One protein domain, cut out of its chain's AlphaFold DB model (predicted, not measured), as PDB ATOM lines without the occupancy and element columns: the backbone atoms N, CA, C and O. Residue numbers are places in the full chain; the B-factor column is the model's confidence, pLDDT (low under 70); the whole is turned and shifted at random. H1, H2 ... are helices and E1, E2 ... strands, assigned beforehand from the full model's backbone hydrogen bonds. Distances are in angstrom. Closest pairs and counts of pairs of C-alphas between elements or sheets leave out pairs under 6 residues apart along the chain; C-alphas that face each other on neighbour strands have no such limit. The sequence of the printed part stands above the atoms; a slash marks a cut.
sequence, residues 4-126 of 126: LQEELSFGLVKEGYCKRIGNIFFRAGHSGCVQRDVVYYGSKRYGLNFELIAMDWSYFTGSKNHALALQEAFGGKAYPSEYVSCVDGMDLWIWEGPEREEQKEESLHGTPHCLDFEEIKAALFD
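This is residues 4 to 126 of the 126 residues of an uncharacterized protein of Alphaproteobacteria bacterium (UniProt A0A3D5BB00). A twisted sheet of six strands makes the core, with H3 and H5 over one face and H2 over the other. H1 and H4 only graze the sheet, and the long link of residues 81 to 92 joins E5 to E6. The printed part has 123 residues, with five named helices and six named strands in the order H1 E1 E2 H2 E3 E4 H3 E5 E6 H4 H5. The mixed sheet runs E1 E2 E3 E4 E6 E5, and the class is mixed, helices and strands. The whole is compact and rounded, with a radius of gyration of the C-alphas of 13.4 A and spans of 38 by 31 by 26 A.

Find C-alpha 12 at (255.037, 166.090, 266.652), where E1, residues 12 to 21, begins; it bends by 112 degrees at residue 15 and is 18.6 A long. Across the sheet come E2, 24 to 30, 16.4 A; E3, 51 to 54; E4, 59 to 62; E6, 93 to 96; and E5, 77 to 80. The helices are H1, 4 to 7; H2, 35 to 46, 15.7 A; H3, 64 to 74, 15.4 A; H4, 100 to 109, 14.4 A; and H5, 117 to 125, 12.0 A, ending at C-alpha 125 (242.349, 181.366, 282.900).

Start at the hairpin E1 and E2, antiparallel, with N 19 and O 26 2.8 A apart. E2 and E3 are parallel, N 27 to O 53 being 2.8 A; with H2 they form a strand-helix-strand unit, two parallel neighbours with a helix between, its crossover right-handed. The hairpin E3 and E4 has N 61 and O 52 at 2.8 A, antiparallel E4 and E6 have N 93 and O 62 at 2.8 A, and the hairpin E5 and E6 has N 79 and O 94 at 2.9 A. E4, H3 and E5 form a split unit, E6 being between the strands, also right-handed. There are three layers, helices on both faces of the sheet: H2, at a height over the sheet of 9.0 A, lies over E3 and E4, on the opposite face from H3 and H5. H3, at 8.0 A, lies over E6; C-alphas 67 and 95 are closest, 5.1 A apart. H3 and H5 touch, closest at the C-alphas of His 66 and Leu 124, 5.9 A, at a steep tilt of 48 degrees, opposite ways. In H2, H3, H4 and H5 every O i to N i+4 pair is within hydrogen-bond range; H1 is too short for one.

Look to the C-alphas of Gly 89 and Gly 110 for the two farthest apart, 38.5 A. The printed part has no cut; the link from E5 to E6, 12 residues, is long. The mean pLDDT of the printed part is 87.1, and it is under 70 at residues 31 to 33, 84 to 90 and 109 to 112.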
ATOM      1  N   LEU A   4     240.412 167.269 265.358       89.44
ATOM      2  CA  LEU A   4     241.277 168.441 265.289       89.44
ATOM      3  C   LEU A   4     242.502 168.268 266.194       89.44
ATOM      4  O   LEU A   4     243.610 168.552 265.764       89.44
ATOM      5  N   GLN A   5     242.340 167.753 267.413       90.12
ATOM      6  CA  GLN A   5     243.455 167.445 268.306       90.12
ATOM      7  C   GLN A   5     244.385 166.391 267.699       90.12
ATOM      8  O   GLN A   5     245.598 166.489 267.863       90.12
ATOM      9  N   GLU A   6     243.838 165.400 266.991       89.19
ATOM     10  CA  GLU A   6     244.634 164.415 266.253       89.19
ATOM     11  C   GLU A   6     245.436 165.078 265.120       89.19
ATOM     12  O   GLU A   6     246.648 164.871 265.034       89.19
ATOM     13  N   GLU A   7     244.817 165.957 264.321       89.25
ATOM     14  CA  GLU A   7     245.517 166.747 263.293       89.25
ATOM     15  C   GLU A   7     246.605 167.644 263.913       89.25
ATOM     16  O   GLU A   7     247.748 167.667 263.455       89.25
ATOM     17  N   LEU A   8     246.290 168.316 265.021       89.62
ATOM     18  CA  LEU A   8     247.225 169.124 265.805       89.62
ATOM     19  C   LEU A   8     248.235 168.281 266.597       89.62
ATOM     20  O   LEU A   8     249.158 168.826 267.195       89.62
ATOM     21  N   SER A   9     248.146 166.959 266.584       88.75
ATOM     22  CA  SER A   9     249.188 166.083 267.133       88.75
ATOM     23  C   SER A   9     250.048 165.466 266.031       88.75
ATOM     24  O   SER A   9     251.106 164.902 266.310       88.75
ATOM     25  N   PHE A  10     249.630 165.592 264.770       84.75
ATOM     26  CA  PHE A  10     250.351 165.025 263.646       84.75
ATOM     27  C   PHE A  10     251.708 165.712 263.447       84.75
ATOM     28  O   PHE A  10     251.822 166.942 263.466       84.75
ATOM     29  N   GLY A  11     252.748 164.900 263.245       77.50
ATOM     30  CA  GLY A  11     254.108 165.383 263.004       77.50
ATOM     31  C   GLY A  11     254.787 166.014 264.223       77.50
ATOM     32  O   GLY A  11     255.756 166.747 264.049       77.50
ATOM     33  N   LEU A  12     254.284 165.774 265.440       84.00
ATOM     34  CA  LEU A  12     255.037 166.090 266.652       84.00
ATOM     35  C   LEU A  12     256.282 165.203 266.749       84.00
ATOM     36  O   LEU A  12     256.240 164.013 266.421       84.00
ATOM     37  N   VAL A  13     257.390 165.784 267.213       78.44
ATOM     38  CA  VAL A  13     258.599 165.021 267.557       78.44
ATOM     39  C   VAL A  13     258.339 164.113 268.764       78.44
ATOM     40  O   VAL A  13     257.328 164.247 269.453       78.44
ATOM     41  N   LYS A  14     259.249 163.171 269.031       76.31
ATOM     42  CA  LYS A  14     259.074 162.120 270.050       76.31
ATOM     43  C   LYS A  14     258.808 162.673 271.460       76.31
ATOM     44  O   LYS A  14     258.078 162.049 272.225       76.31
ATOM     45  N   GLU A  15     259.381 163.824 271.787       79.00
ATOM     46  CA  GLU A  15     259.234 164.528 273.065       79.00
ATOM     47  C   GLU A  15     258.116 165.591 273.042       79.00
ATOM     48  O   GLU A  15     257.831 166.219 274.061       79.00
ATOM     49  N   GLY A  16     257.479 165.798 271.887       85.31
ATOM     50  CA  GLY A  16     256.424 166.784 271.698       85.31
ATOM     51  C   GLY A  16     255.079 166.355 272.282       85.31
ATOM     52  O   GLY A  16     254.811 165.178 272.527       85.31
ATOM     53  N   TYR A  17     254.192 167.329 272.484       89.69
ATOM     54  CA  TYR A  17     252.834 167.075 272.956       89.69
ATOM     55  C   TYR A  17     251.819 168.084 272.414       89.69
ATOM     56  O   TYR A  17     252.162 169.194 272.009       89.69
ATOM     57  N   CYS A  18     250.542 167.694 272.460       92.12
ATOM     58  CA  CYS A  18     249.399 168.580 272.272       92.12
ATOM     59  C   CYS A  18     248.377 168.343 273.395       92.12
ATOM     60  O   CYS A  18     247.814 167.251 273.527       92.12
ATOM     61  N   LYS A  19     248.144 169.361 274.224       92.44
ATOM     62  CA  LYS A  19     247.136 169.371 275.295       92.44
ATOM     63  C   LYS A  19     246.045 170.376 274.953       92.44
ATOM     64  O   LYS A  19     246.312 171.371 274.294       92.44
ATOM     65  N   ARG A  20     244.822 170.141 275.421       93.12
ATOM     66  CA  ARG A  20     243.696 171.059 275.215       93.12
ATOM     67  C   ARG A  20     243.055 171.436 276.544       93.12
ATOM     68  O   ARG A  20     242.742 170.544 277.331       93.12
ATOM     69  N   ILE A  21     242.803 172.729 276.748       94.12
ATOM     70  CA  ILE A  21     241.940 173.258 277.814       94.12
ATOM     71  C   ILE A  21     240.914 174.185 277.165       94.12
ATOM     72  O   ILE A  21     241.277 175.142 276.486       94.12
ATOM     73  N   GLY A  22     239.623 173.892 277.346       92.44
ATOM     74  CA  GLY A  22     238.560 174.601 276.633       92.44
ATOM     75  C   GLY A  22     238.771 174.525 275.116       92.44
ATOM     76  O   GLY A  22     238.918 173.430 274.568       92.44
ATOM     77  N   ASN A  23     238.833 175.688 274.465       91.94
ATOM     78  CA  ASN A  23     239.099 175.823 273.029       91.94
ATOM     79  C   ASN A  23     240.569 176.155 272.710       91.94
ATOM     80  O   ASN A  23     240.881 176.443 271.557       91.94
ATOM     81  N   ILE A  24     241.464 176.126 273.702       94.50
ATOM     82  CA  ILE A  24     242.884 176.444 273.523       94.50
ATOM     83  C   ILE A  24     243.691 175.151 273.445       94.50
ATOM     84  O   ILE A  24     243.591 174.279 274.315       94.50
ATOM     85  N   PHE A  25     244.516 175.045 272.410       94.94
ATOM     86  CA  PHE A  25     245.473 173.969 272.221       94.94
ATOM     87  C   PHE A  25     246.882 174.442 272.586       94.94
ATOM     88  O   PHE A  25     247.376 175.430 272.059       94.94
ATOM     89  N   PHE A  26     247.533 173.694 273.467       94.25
ATOM     90  CA  PHE A  26     248.897 173.895 273.936       94.25
ATOM     91  C   PHE A  26     249.779 172.863 273.262       94.25
ATOM     92  O   PHE A  26     249.551 171.660 273.416       94.25
ATOM     93  N   ARG A  27     250.771 173.320 272.506       90.69
ATOM     94  CA  ARG A  27     251.617 172.461 271.686       90.69
ATOM     95  C   ARG A  27     253.088 172.697 271.995       90.69
ATOM     96  O   ARG A  27     253.488 173.831 272.220       90.69
ATOM     97  N   ALA A  28     253.881 171.637 271.955       89.00
ATOM     98  CA  ALA A  28     255.338 171.706 271.955       89.00
ATOM     99  C   ALA A  28     255.899 170.652 270.994       89.00
ATOM    100  O   ALA A  28     255.378 169.534 270.949       89.00
ATOM    101  N   GLY A  29     256.950 170.986 270.246       79.62
ATOM    102  CA  GLY A  29     257.707 170.060 269.408       79.62
ATOM    103  C   GLY A  29     257.167 169.897 267.987       79.62
ATOM    104  O   GLY A  29     257.050 168.764 267.513       79.62
ATOM    105  N   HIS A  30     256.813 170.989 267.298       71.00
ATOM    106  CA  HIS A  30     256.295 170.921 265.924       71.00
ATOM    107  C   HIS A  30     257.229 171.524 264.867       71.00
ATOM    108  O   HIS A  30     257.630 172.681 264.951       71.00
ATOM    109  N   SER A  31     257.491 170.769 263.796       60.03
ATOM    110  CA  SER A  31     258.288 171.224 262.656       60.03
ATOM    111  C   SER A  31     257.396 171.738 261.516       60.03
ATOM    112  O   SER A  31     256.947 170.961 260.672       60.03
ATOM    113  N   GLY A  32     257.173 173.053 261.450       60.31
ATOM    114  CA  GLY A  32     256.860 173.699 260.167       60.31
ATOM    115  C   GLY A  32     255.406 174.070 259.857       60.31
ATOM    116  O   GLY A  32     255.047 174.095 258.682       60.31
ATOM    117  N   CYS A  33     254.584 174.441 260.844       66.38
ATOM    118  CA  CYS A  33     253.302 175.104 260.567       66.38
ATOM    119  C   CYS A  33     253.297 176.578 260.989       66.38
ATOM    120  O   CYS A  33     253.751 176.931 262.079       66.38
ATOM    121  N   VAL A  34     252.694 177.437 260.164       79.00
ATOM    122  CA  VAL A  34     252.326 178.792 260.581       79.00
ATOM    123  C   VAL A  34     251.018 178.692 261.364       79.00
ATOM    124  O   VAL A  34     249.963 178.415 260.799       79.00
ATOM    125  N   GLN A  35     251.077 178.877 262.680       88.06
ATOM    126  CA  GLN A  35     249.942 178.609 263.575       88.06
ATOM    127  C   GLN A  35     248.698 179.443 263.262       88.06
ATOM    128  O   GLN A  35     247.586 178.936 263.385       88.06
ATOM    129  N   ARG A  36     248.868 180.676 262.769       88.19
ATOM    130  CA  ARG A  36     247.738 181.503 262.323       88.19
ATOM    131  C   ARG A  36     246.955 180.857 261.178       88.19
ATOM    132  O   ARG A  36     245.730 180.900 261.189       88.19
ATOM    133  N   ASP A  37     247.643 180.203 260.242       87.69
ATOM    134  CA  ASP A  37     247.016 179.523 259.108       87.69
ATOM    135  C   ASP A  37     246.295 178.268 259.602       87.69
ATOM    136  O   ASP A  37     245.193 177.967 259.151       87.69
ATOM    137  N   VAL A  38     246.884 177.559 260.569       89.00
ATOM    138  CA  VAL A  38     246.259 176.397 261.213       89.00
ATOM    139  C   VAL A  38     244.960 176.794 261.906       89.00
ATOM    140  O   VAL A  38     243.933 176.172 261.656       89.00
ATOM    141  N   VAL A  39     244.974 177.854 262.719       90.50
ATOM    142  CA  VAL A  39     243.766 178.367 263.381       90.50
ATOM    143  C   VAL A  39     242.741 178.830 262.347       90.50
ATOM    144  O   VAL A  39     241.573 178.450 262.425       90.50
ATOM    145  N   TYR A  40     243.168 179.579 261.329       88.38
ATOM    146  CA  TYR A  40     242.286 180.093 260.287       88.38
ATOM    147  C   TYR A  40     241.615 178.982 259.466       88.38
ATOM    148  O   TYR A  40     240.384 178.890 259.405       88.38
ATOM    149  N   TYR A  41     242.409 178.118 258.832       87.12
ATOM    150  CA  TYR A  41     241.890 177.052 257.976       87.12
ATOM    151  C   TYR A  41     241.241 175.939 258.782       87.12
ATOM    152  O   TYR A  41     240.254 175.372 258.319       87.12
ATOM    153  N   GLY A  42     241.753 175.640 259.977       88.25
ATOM    154  CA  GLY A  42     241.131 174.701 260.899       88.25
ATOM    155  C   GLY A  42     239.739 175.178 261.299       88.25
ATOM    156  O   GLY A  42     238.786 174.410 261.174       88.25
ATOM    157  N   SER A  43     239.587 176.456 261.669       88.62
ATOM    158  CA  SER A  43     238.272 176.978 262.055       88.62
ATOM    159  C   SER A  43     237.255 176.856 260.923       88.62
ATOM    160  O   SER A  43     236.142 176.383 261.143       88.62
ATOM    161  N   LYS A  44     237.666 177.153 259.684       86.88
ATOM    162  CA  LYS A  44     236.814 176.981 258.495       86.88
ATOM    163  C   LYS A  44     236.524 175.522 258.149       86.88
ATOM    164  O   LYS A  44     235.400 175.195 257.785       86.88
ATOM    165  N   ARG A  45     237.532 174.648 258.217       89.12
ATOM    166  CA  ARG A  45     237.416 173.229 257.844       89.12
ATOM    167  C   ARG A  45     236.511 172.468 258.805       89.12
ATOM    168  O   ARG A  45     235.745 171.619 258.363       89.12
ATOM    169  N   TYR A  46     236.621 172.764 260.097       88.06
ATOM    170  CA  TYR A  46     235.906 172.047 261.147       88.06
ATOM    171  C   TYR A  46     234.655 172.776 261.644       88.06
ATOM    172  O   TYR A  46     233.866 172.168 262.363       88.06
ATOM    173  N   GLY A  47     234.448 174.043 261.268       87.81
ATOM    174  CA  GLY A  47     233.337 174.862 261.762       87.81
ATOM    175  C   GLY A  47     233.436 175.139 263.266       87.81
ATOM    176  O   GLY A  47     232.420 175.165 263.956       87.81
ATOM    177  N   LEU A  48     234.660 175.267 263.789       87.06
ATOM    178  CA  LEU A  48     234.952 175.385 265.218       87.06
ATOM    179  C   LEU A  48     235.966 176.498 265.458       87.06
ATOM    180  O   LEU A  48     237.058 176.453 264.913       87.06
ATOM    181  N   ASN A  49     235.652 177.442 266.340       88.31
ATOM    182  CA  ASN A  49     236.604 178.469 266.752       88.31
ATOM    183  C   ASN A  49     237.525 177.924 267.853       88.31
ATOM    184  O   ASN A  49     237.050 177.537 268.923       88.31
ATOM    185  N   PHE A  50     238.833 177.913 267.595       91.81
ATOM    186  CA  PHE A  50     239.851 177.483 268.554       91.81
ATOM    187  C   PHE A  50     241.072 178.398 268.535       91.81
ATOM    188  O   PHE A  50     241.261 179.198 267.622       91.81
ATOM    189  N   GLU A  51     241.903 178.257 269.555       93.88
ATOM    190  CA  GLU A  51     243.135 179.012 269.731       93.88
ATOM    191  C   GLU A  51     244.310 178.051 269.883       93.88
ATOM    192  O   GLU A  51     244.139 176.893 270.278       93.88
ATOM    193  N   LEU A  52     245.512 178.517 269.565       94.75
ATOM    194  CA  LEU A  52     246.710 177.689 269.569       94.75
ATOM    195  C   LEU A  52     247.871 178.461 270.191       94.75
ATOM    196  O   LEU A  52     248.150 179.587 269.784       94.75
ATOM    197  N   ILE A  53     248.557 177.837 271.147       94.69
ATOM    198  CA  ILE A  53     249.844 178.290 271.663       94.69
ATOM    199  C   ILE A  53     250.909 177.226 271.404       94.69
ATOM    200  O   ILE A  53     250.735 176.057 271.755       94.69
ATOM    201  N   ALA A  54     252.021 177.630 270.792       92.88
ATOM    202  CA  ALA A  54     253.255 176.861 270.808       92.88
ATOM    203  C   ALA A  54     254.149 177.345 271.940       92.88
ATOM    204  O   ALA A  54     254.631 178.482 271.940       92.88
ATOM    205  N   MET A  55     254.359 176.442 272.886       91.75
ATOM    206  CA  MET A  55     255.103 176.659 274.120       91.75
ATOM    207  C   MET A  55     256.610 176.719 273.869       91.75
ATOM    208  O   MET A  55     257.326 177.371 274.612       91.75
ATOM    209  N   ASP A  56     257.077 176.043 272.824       88.62
ATOM    210  CA  ASP A  56     258.474 175.945 272.406       88.62
ATOM    211  C   ASP A  56     258.912 177.078 271.474       88.62
ATOM    212  O   ASP A  56     260.063 177.099 271.061       88.62
ATOM    213  N   TRP A  57     257.990 177.955 271.060       89.00
ATOM    214  CA  TRP A  57     258.226 179.064 270.119       89.00
ATOM    215  C   TRP A  57     257.718 180.409 270.664       89.00
ATOM    216  O   TRP A  57     257.719 181.405 269.927       89.00
ATOM    217  N   SER A  58     257.190 180.416 271.894       92.94
ATOM    218  CA  SER A  58     256.486 181.536 272.527       92.94
ATOM    219  C   SER A  58     255.557 182.249 271.550       92.94
ATOM    220  O   SER A  58     255.708 183.438 271.256       92.94
ATOM    221  N   TYR A  59     254.645 181.482 270.954       94.12
ATOM    222  CA  TYR A  59     253.748 181.984 269.921       94.12
ATOM    223  C   TYR A  59     252.325 181.583 270.203       94.12
ATOM    224  O   TYR A  59     252.034 180.396 270.310       94.12
ATOM    225  N   PHE A  60     251.441 182.565 270.245       95.25
ATOM    226  CA  PHE A  60     250.015 182.343 270.385       95.25
ATOM    227  C   PHE A  60     249.271 182.913 269.185       95.25
ATOM    228  O   PHE A  60     249.641 183.950 268.631       95.25
ATOM    229  N   THR A  61     248.204 182.233 268.783       94.38
ATOM    230  CA  THR A  61     247.223 182.737 267.830       94.38
ATOM    231  C   THR A  61     245.817 182.401 268.310       94.38
ATOM    232  O   THR A  61     245.479 181.231 268.494       94.38
ATOM    233  N   GLY A  62     244.991 183.426 268.493       93.56
ATOM    234  CA  GLY A  62     243.647 183.277 269.042       93.56
ATOM    235  C   GLY A  62     242.988 184.623 269.313       93.56
ATOM    236  O   GLY A  62     243.137 185.557 268.525       93.56
ATOM    237  N   SER A  63     242.252 184.735 270.417       93.00
ATOM    238  CA  SER A  63     241.559 185.972 270.776       93.00
ATOM    239  C   SER A  63     242.491 187.092 271.246       93.00
ATOM    240  O   SER A  63     243.565 186.875 271.812       93.00
ATOM    241  N   LYS A  64     242.019 188.333 271.080       93.94
ATOM    242  CA  LYS A  64     242.677 189.537 271.605       93.94
ATOM    243  C   LYS A  64     242.935 189.467 273.111       93.94
ATOM    244  O   LYS A  64     244.010 189.856 273.553       93.94
ATOM    245  N   ASN A  65     241.955 189.004 273.886       94.69
ATOM    246  CA  ASN A  65     242.043 189.004 275.346       94.69
ATOM    247  C   ASN A  65     243.186 188.109 275.827       94.69
ATOM    248  O   ASN A  65     244.017 188.562 276.605       94.69
ATOM    249  N   HIS A  66     243.285 186.888 275.300       96.38
ATOM    250  CA  HIS A  66     244.371 185.977 275.653       96.38
ATOM    251  C   HIS A  66     245.730 186.453 275.131       96.38
ATOM    252  O   HIS A  66     246.716 186.369 275.857       96.38
ATOM    253  N   ALA A  67     245.802 187.038 273.929       96.69
ATOM    254  CA  ALA A  67     247.054 187.615 273.433       96.69
ATOM    255  C   ALA A  67     247.578 188.745 274.343       96.69
ATOM    256  O   ALA A  67     248.776 188.816 274.612       96.69
ATOM    257  N   LEU A  68     246.687 189.618 274.829       97.12
ATOM    258  CA  LEU A  68     247.048 190.690 275.760       97.12
ATOM    259  C   LEU A  68     247.391 190.161 277.158       97.12
ATOM    260  O   LEU A  68     248.345 190.654 277.749       97.12
ATOM    261  N   ALA A  69     246.683 189.144 277.654       97.69
ATOM    262  CA  ALA A  69     246.993 188.513 278.938       97.69
ATOM    263  C   ALA A  69     248.397 187.883 278.939       97.69
ATOM    264  O   ALA A  69     249.176 188.090 279.865       97.69
ATOM    265  N   LEU A  70     248.771 187.200 277.851       97.88
ATOM    266  CA  LEU A  70     250.129 186.674 277.678       97.88
ATOM    267  C   LEU A  70     251.173 187.794 277.624       97.88
ATOM    268  O   LEU A  70     252.247 187.663 278.207       97.88
ATOM    269  N   GLN A  71     250.857 188.909 276.956       97.88
ATOM    270  CA  GLN A  71     251.743 190.069 276.928       97.88
ATOM    271  C   GLN A  71     251.944 190.680 278.320       97.88
ATOM    272  O   GLN A  71     253.056 191.077 278.657       97.88
ATOM    273  N   GLU A  72     250.884 190.781 279.114       97.75
ATOM    274  CA  GLU A  72     250.944 191.321 280.472       97.75
ATOM    275  C   GLU A  72     251.744 190.409 281.411       97.75
ATOM    276  O   GLU A  72     252.602 190.895 282.147       97.75
ATOM    277  N   ALA A  73     251.514 189.096 281.343       97.06
ATOM    278  CA  ALA A  73     252.156 188.123 282.223       97.06
ATOM    279  C   ALA A  73     253.630 187.855 281.868       97.06
ATOM    280  O   ALA A  73     254.469 187.745 282.760       97.06
ATOM    281  N   PHE A  74     253.956 187.766 280.575       96.12
ATOM    282  CA  PHE A  74     255.266 187.291 280.103       96.12
ATOM    283  C   PHE A  74     256.029 188.318 279.253       96.12
ATOM    284  O   PHE A  74     257.146 188.055 278.808       96.12
ATOM    285  N   GLY A  75     255.456 189.496 278.996       96.62
ATOM    286  CA  GLY A  75     256.043 190.501 278.114       96.62
ATOM    287  C   GLY A  75     255.909 190.155 276.625       96.62
ATOM    288  O   GLY A  75     254.996 189.456 276.186       96.62
ATOM    289  N   GLY A  76     256.818 190.685 275.804       96.19
ATOM    290  CA  GLY A  76     256.758 190.529 274.348       96.19
ATOM    291  C   GLY A  76     255.740 191.466 273.687       96.19
ATOM    292  O   GLY A  76     255.523 192.599 274.133       96.19
ATOM    293  N   LYS A  77     255.142 191.021 272.577       97.38
ATOM    294  CA  LYS A  77     254.244 191.846 271.751       97.38
ATOM    295  C   LYS A  77     252.976 191.097 271.363       97.38
ATOM    296  O   LYS A  77     253.042 189.985 270.849       97.38
ATOM    297  N   ALA A  78     251.833 191.754 271.537       97.31
ATOM    298  CA  ALA A  78     250.547 191.307 271.019       97.31
ATOM    299  C   ALA A  78     250.057 192.256 269.918       97.31
ATOM    300  O   ALA A  78     250.135 193.479 270.062       97.31
ATOM    301  N   TYR A  79     249.570 191.709 268.807       95.38
ATOM    302  CA  TYR A  79     249.109 192.505 267.670       95.38
ATOM    303  C   TYR A  79     248.070 191.761 266.812       95.38
ATOM    304  O   TYR A  79     248.038 190.528 266.800       95.38
ATOM    305  N   PRO A  80     247.210 192.495 266.083       93.38
ATOM    306  CA  PRO A  80     246.254 191.905 265.146       93.38
ATOM    307  C   PRO A  80     246.954 191.169 263.986       93.38
ATOM    308  O   PRO A  80     247.917 191.684 263.418       93.38
ATOM    309  N   SER A  81     246.454 189.992 263.598       89.62
ATOM    310  CA  SER A  81     246.921 189.261 262.406       89.62
ATOM    311  C   SER A  81     246.446 189.918 261.100       89.62
ATOM    312  O   SER A  81     245.460 190.640 261.051       89.62
ATOM    313  N   GLU A  82     247.079 189.606 259.974       81.81
ATOM    314  CA  GLU A  82     246.542 189.912 258.646       81.81
ATOM    315  C   GLU A  82     245.149 189.294 258.369       81.81
ATOM    316  O   GLU A  82     244.454 189.736 257.457       81.81
ATOM    317  N   TYR A  83     244.713 188.311 259.170       73.12
ATOM    318  CA  TYR A  83     243.424 187.619 259.045       73.12
ATOM    319  C   TYR A  83     242.312 188.142 259.979       73.12
ATOM    320  O   TYR A  83     241.307 187.452 260.142       73.12
ATOM    321  N   VAL A  84     242.456 189.337 260.575       65.12
ATOM    322  CA  VAL A  84     241.564 189.906 261.623       65.12
ATOM    323  C   VAL A  84     240.063 189.886 261.308       65.12
ATOM    324  O   VAL A  84     239.262 189.943 262.221       65.12
ATOM    325  N   SER A  85     239.642 189.745 260.055       62.41
ATOM    326  CA  SER A  85     238.221 189.705 259.675       62.41
ATOM    327  C   SER A  85     237.772 188.396 259.017       62.41
ATOM    328  O   SER A  85     236.655 188.311 258.510       62.41
ATOM    329  N   CYS A  86     238.646 187.390 258.946       60.03
ATOM    330  CA  CYS A  86     238.457 186.248 258.049       60.03
ATOM    331  C   CYS A  86     238.073 184.938 258.766       60.03
ATOM    332  O   CYS A  86     237.606 184.012 258.093       60.03
ATOM    333  N   VAL A  87     238.254 184.850 260.088       65.69
ATOM    334  CA  VAL A  87     237.755 183.750 260.938       65.69
ATOM    335  C   VAL A  87     236.392 184.167 261.483       65.69
ATOM    336  O   VAL A  87     236.293 185.281 261.977       65.69
ATOM    337  N   ASP A  88     235.363 183.320 261.378       65.06
ATOM    338  CA  ASP A  88     233.950 183.605 261.702       65.06
ATOM    339  C   ASP A  88     233.735 184.474 262.963       65.06
ATOM    340  O   ASP A  88     233.554 183.974 264.074       65.06
ATOM    341  N   GLY A  89     233.747 185.800 262.781       64.88
ATOM    342  CA  GLY A  89     233.565 186.792 263.846       64.88
ATOM    343  C   GLY A  89     234.710 186.917 264.859       64.88
ATOM    344  O   GLY A  89     234.521 187.581 265.878       64.88
ATOM    345  N   MET A  90     235.870 186.300 264.621       66.31
ATOM    346  CA  MET A  90     237.029 186.381 265.509       66.31
ATOM    347  C   MET A  90     238.061 187.367 264.960       66.31
ATOM    348  O   MET A  90     238.688 187.113 263.929       66.31
ATOM    349  N   ASP A  91     238.291 188.449 265.706       80.44
ATOM    350  CA  ASP A  91     239.490 189.268 265.547       80.44
ATOM    351  C   ASP A  91     240.687 188.397 265.942       80.44
ATOM    352  O   ASP A  91     240.949 188.200 267.130       80.44
ATOM    353  N   LEU A  92     241.375 187.819 264.953       89.81
ATOM    354  CA  LEU A  92     242.521 186.947 265.193       89.81
ATOM    355  C   LEU A  92     243.734 187.781 265.619       89.81
ATOM    356  O   LEU A  92     244.220 188.629 264.865       89.81
ATOM    357  N   TRP A  93     244.235 187.525 266.821       93.88
ATOM    358  CA  TRP A  93     245.406 188.179 267.393       93.88
ATOM    359  C   TRP A  93     246.554 187.200 267.557       93.88
ATOM    360  O   TRP A  93     246.365 185.998 267.753       93.88
ATOM    361  N   ILE A  94     247.755 187.754 267.468       95.38
ATOM    362  CA  ILE A  94     249.015 187.055 267.649       95.38
ATOM    363  C   ILE A  94     249.676 187.601 268.907       95.38
ATOM    364  O   ILE A  94     249.662 188.813 269.132       95.38
ATOM    365  N   TRP A  95     250.298 186.718 269.681       96.81
ATOM    366  CA  TRP A  95     251.315 187.103 270.654       96.81
ATOM    367  C   TRP A  95     252.640 186.418 270.320       96.81
ATOM    368  O   TRP A  95     252.677 185.234 269.984       96.81
ATOM    369  N   GLU A  96     253.716 187.198 270.385       96.31
ATOM    370  CA  GLU A  96     255.096 186.737 270.287       96.31
ATOM    371  C   GLU A  96     255.811 187.079 271.597       96.31
ATOM    372  O   GLU A  96     255.961 188.262 271.930       96.31
ATOM    373  N   GLY A  97     256.237 186.051 272.332       95.38
ATOM    374  CA  GLY A  97     256.968 186.220 273.584       95.38
ATOM    375  C   GLY A  97     258.394 186.738 273.382       95.38
ATOM    376  O   GLY A  97     258.920 186.715 272.264       95.38
ATOM    377  N   PRO A  98     259.029 187.227 274.458       93.12
ATOM    378  CA  PRO A  98     260.328 187.898 274.387       93.12
ATOM    379  C   PRO A  98     261.462 186.980 273.905       93.12
ATOM    380  O   PRO A  98     262.366 187.446 273.219       93.12
ATOM    381  N   GLU A  99     261.379 185.683 274.204       88.75
ATOM    382  CA  GLU A  99     262.409 184.675 273.905       88.75
ATOM    383  C   GLU A  99     262.133 183.904 272.603       88.75
ATOM    384  O   GLU A  99     262.806 182.929 272.286       88.75
ATOM    385  N   ARG A 100     261.146 184.339 271.810       88.81
ATOM    386  CA  ARG A 100     260.686 183.623 270.610       88.81
ATOM    387  C   ARG A 100     261.798 183.246 269.631       88.81
ATOM    388  O   ARG A 100     261.744 182.162 269.057       88.81
ATOM    389  N   GLU A 101     262.742 184.145 269.360       86.31
ATOM    390  CA  GLU A 101     263.795 183.872 268.373       86.31
ATOM    391  C   GLU A 101     264.803 182.841 268.890       86.31
ATOM    392  O   GLU A 101     265.145 181.918 268.158       86.31
ATOM    393  N   GLU A 102     265.179 182.919 270.167       86.25
ATOM    394  CA  GLU A 102     266.035 181.922 270.822       86.25
ATOM    395  C   GLU A 102     265.356 180.546 270.842       86.25
ATOM    396  O   GLU A 102     265.911 179.557 270.371       86.25
ATOM    397  N   GLN A 103     264.091 180.501 271.253       86.12
ATOM    398  CA  GLN A 103     263.272 179.291 271.263       86.12
ATOM    399  C   GLN A 103     263.090 178.649 269.875       86.12
ATOM    400  O   GLN A 103     263.120 177.421 269.733       86.12
ATOM    401  N   LYS A 104     262.956 179.461 268.817       81.31
ATOM    402  CA  LYS A 104     262.954 178.965 267.432       81.31
ATOM    403  C   LYS A 104     264.295 178.347 267.051       81.31
ATOM    404  O   LYS A 104     264.299 177.288 266.428       81.31
ATOM    405  N   GLU A 105     265.409 178.997 267.377       81.56
ATOM    406  CA  GLU A 105     266.744 178.474 267.074       81.56
ATOM    407  C   GLU A 105     267.000 177.157 267.813       81.56
ATOM    408  O   GLU A 105     267.413 176.172 267.197       81.56
ATOM    409  N   GLU A 106     266.665 177.082 269.100       81.00
ATOM    410  CA  GLU A 106     266.774 175.842 269.871       81.00
ATOM    411  C   GLU A 106     265.896 174.726 269.298       81.00
ATOM    412  O   GLU A 106     266.349 173.587 269.175       81.00
ATOM    413  N   SER A 107     264.673 175.052 268.868       72.44
ATOM    414  CA  SER A 107     263.761 174.100 268.220       72.44
ATOM    415  C   SER A 107     264.330 173.516 266.923       72.44
ATOM    416  O   SER A 107     263.979 172.400 266.539       72.44
ATOM    417  N   LEU A 108     265.197 174.258 266.227       70.62
ATOM    418  CA  LEU A 108     265.854 173.809 264.997       70.62
ATOM    419  C   LEU A 108     267.108 172.962 265.266       70.62
ATOM    420  O   LEU A 108     267.525 172.201 264.387       70.62
ATOM    421  N   HIS A 109     267.712 173.084 266.450       68.56
ATOM    422  CA  HIS A 109     269.030 172.521 266.760       68.56
ATOM    423  C   HIS A 109     269.050 171.517 267.921       68.56
ATOM    424  O   HIS A 109     270.079 170.874 268.145       68.56
ATOM    425  N   GLY A 110     267.944 171.331 268.641       68.00
ATOM    426  CA  GLY A 110     267.894 170.456 269.807       68.00
ATOM    427  C   GLY A 110     266.511 170.365 270.447       68.00
ATOM    428  O   GLY A 110     265.492 170.319 269.765       68.00
ATOM    429  N   THR A 111     266.488 170.261 271.776       66.69
ATOM    430  CA  THR A 111     265.253 170.254 272.567       66.69
ATOM    431  C   THR A 111     265.024 171.666 273.100       66.69
ATOM    432  O   THR A 111     265.763 172.063 274.000       66.69
ATOM    433  N   PRO A 112     264.062 172.424 272.550       69.00
ATOM    434  CA  PRO A 112     263.805 173.789 272.984       69.00
ATOM    435  C   PRO A 112     263.309 173.803 274.421       69.00
ATOM    436  O   PRO A 112     262.521 172.937 274.831       69.00
ATOM    437  N   HIS A 113     263.729 174.808 275.182       83.75
ATOM    438  CA  HIS A 113     263.038 175.101 276.423       83.75
ATOM    439  C   HIS A 113     261.608 175.555 276.094       83.75
ATOM    440  O   HIS A 113     261.361 176.360 275.199       83.75
ATOM    441  N   CYS A 114     260.644 174.966 276.791       88.00
ATOM    442  CA  CYS A 114     259.238 175.305 276.634       88.00
ATOM    443  C   CYS A 114     258.822 176.246 277.757       88.00
ATOM    444  O   CYS A 114     259.263 176.079 278.896       88.00
ATOM    445  N   LEU A 115     257.894 177.150 277.453       91.00
ATOM    446  CA  LEU A 115     257.108 177.840 278.469       91.00
ATOM    447  C   LEU A 115     256.458 176.823 279.421       91.00
ATOM    448  O   LEU A 115     256.030 175.739 278.997       91.00
ATOM    449  N   ASP A 116     256.361 177.178 280.704       92.94
ATOM    450  CA  ASP A 116     255.705 176.323 281.685       92.94
ATOM    451  C   ASP A 116     254.191 176.278 281.431       92.94
ATOM    452  O   ASP A 116     253.515 177.290 281.231       92.94
ATOM    453  N   PHE A 117     253.645 175.065 281.401       93.56
ATOM    454  CA  PHE A 117     252.237 174.854 281.091       93.56
ATOM    455  C   PHE A 117     251.302 175.408 282.168       93.56
ATOM    456  O   PHE A 117     250.251 175.950 281.826       93.56
ATOM    457  N   GLU A 118     251.645 175.250 283.446       95.06
ATOM    458  CA  GLU A 118     250.797 175.726 284.538       95.06
ATOM    459  C   GLU A 118     250.874 177.252 284.663       95.06
ATOM    460  O   GLU A 118     249.842 177.869 284.915       95.06
ATOM    461  N   GLU A 119     252.026 177.873 284.391       95.69
ATOM    462  CA  GLU A 119     252.144 179.340 284.347       95.69
ATOM    463  C   GLU A 119     251.307 179.955 283.218       95.69
ATOM    464  O   GLU A 119     250.545 180.893 283.449       95.69
ATOM    465  N   ILE A 120     251.390 179.411 281.998       95.56
ATOM    466  CA  ILE A 120     250.587 179.908 280.868       95.56
ATOM    467  C   ILE A 120     249.100 179.698 281.138       95.56
ATOM    468  O   ILE A 120     248.280 180.567 280.854       95.56
ATOM    469  N   LYS A 121     248.731 178.540 281.687       95.31
ATOM    470  CA  LYS A 121     247.346 178.258 282.055       95.31
ATOM    471  C   LYS A 121     246.838 179.257 283.100       95.31
ATOM    472  O   LYS A 121     245.731 179.750 282.925       95.31
ATOM    473  N   ALA A 122     247.624 179.568 284.130       95.75
ATOM    474  CA  ALA A 122     247.270 180.588 285.115       95.75
ATOM    475  C   ALA A 122     247.036 181.946 284.433       95.75
ATOM    476  O   ALA A 122     245.966 182.526 284.558       95.75
ATOM    477  N   ALA A 123     247.965 182.391 283.584       95.56
ATOM    478  CA  ALA A 123     247.840 183.669 282.878       95.56
ATOM    479  C   ALA A 123     246.620 183.768 281.940       95.56
ATOM    480  O   ALA A 123     246.137 184.865 281.671       95.56
ATOM    481  N   LEU A 124     246.148 182.644 281.396       95.56
ATOM    482  CA  LEU A 124     245.031 182.615 280.448       95.56
ATOM    483  C   LEU A 124     243.661 182.414 281.103       95.56
ATOM    484  O   LEU A 124     242.652 182.741 280.477       95.56
ATOM    485  N   PHE A 125     243.605 181.830 282.302       92.88
ATOM    486  CA  PHE A 125     242.349 181.366 282.900       92.88
ATOM    487  C   PHE A 125     242.085 181.848 284.337       92.88
ATOM    488  O   PHE A 125     240.990 181.565 284.833       92.88
ATOM    489  N   ASP A 126     243.025 182.545 284.984       79.62
ATOM    490  CA  ASP A 126     242.825 183.198 286.292       79.62
ATOM    491  C   ASP A 126     242.258 184.624 286.150       79.62
ATOM    492  O   ASP A 126     241.405 184.999 286.992       79.62
TER     493      ASP A 126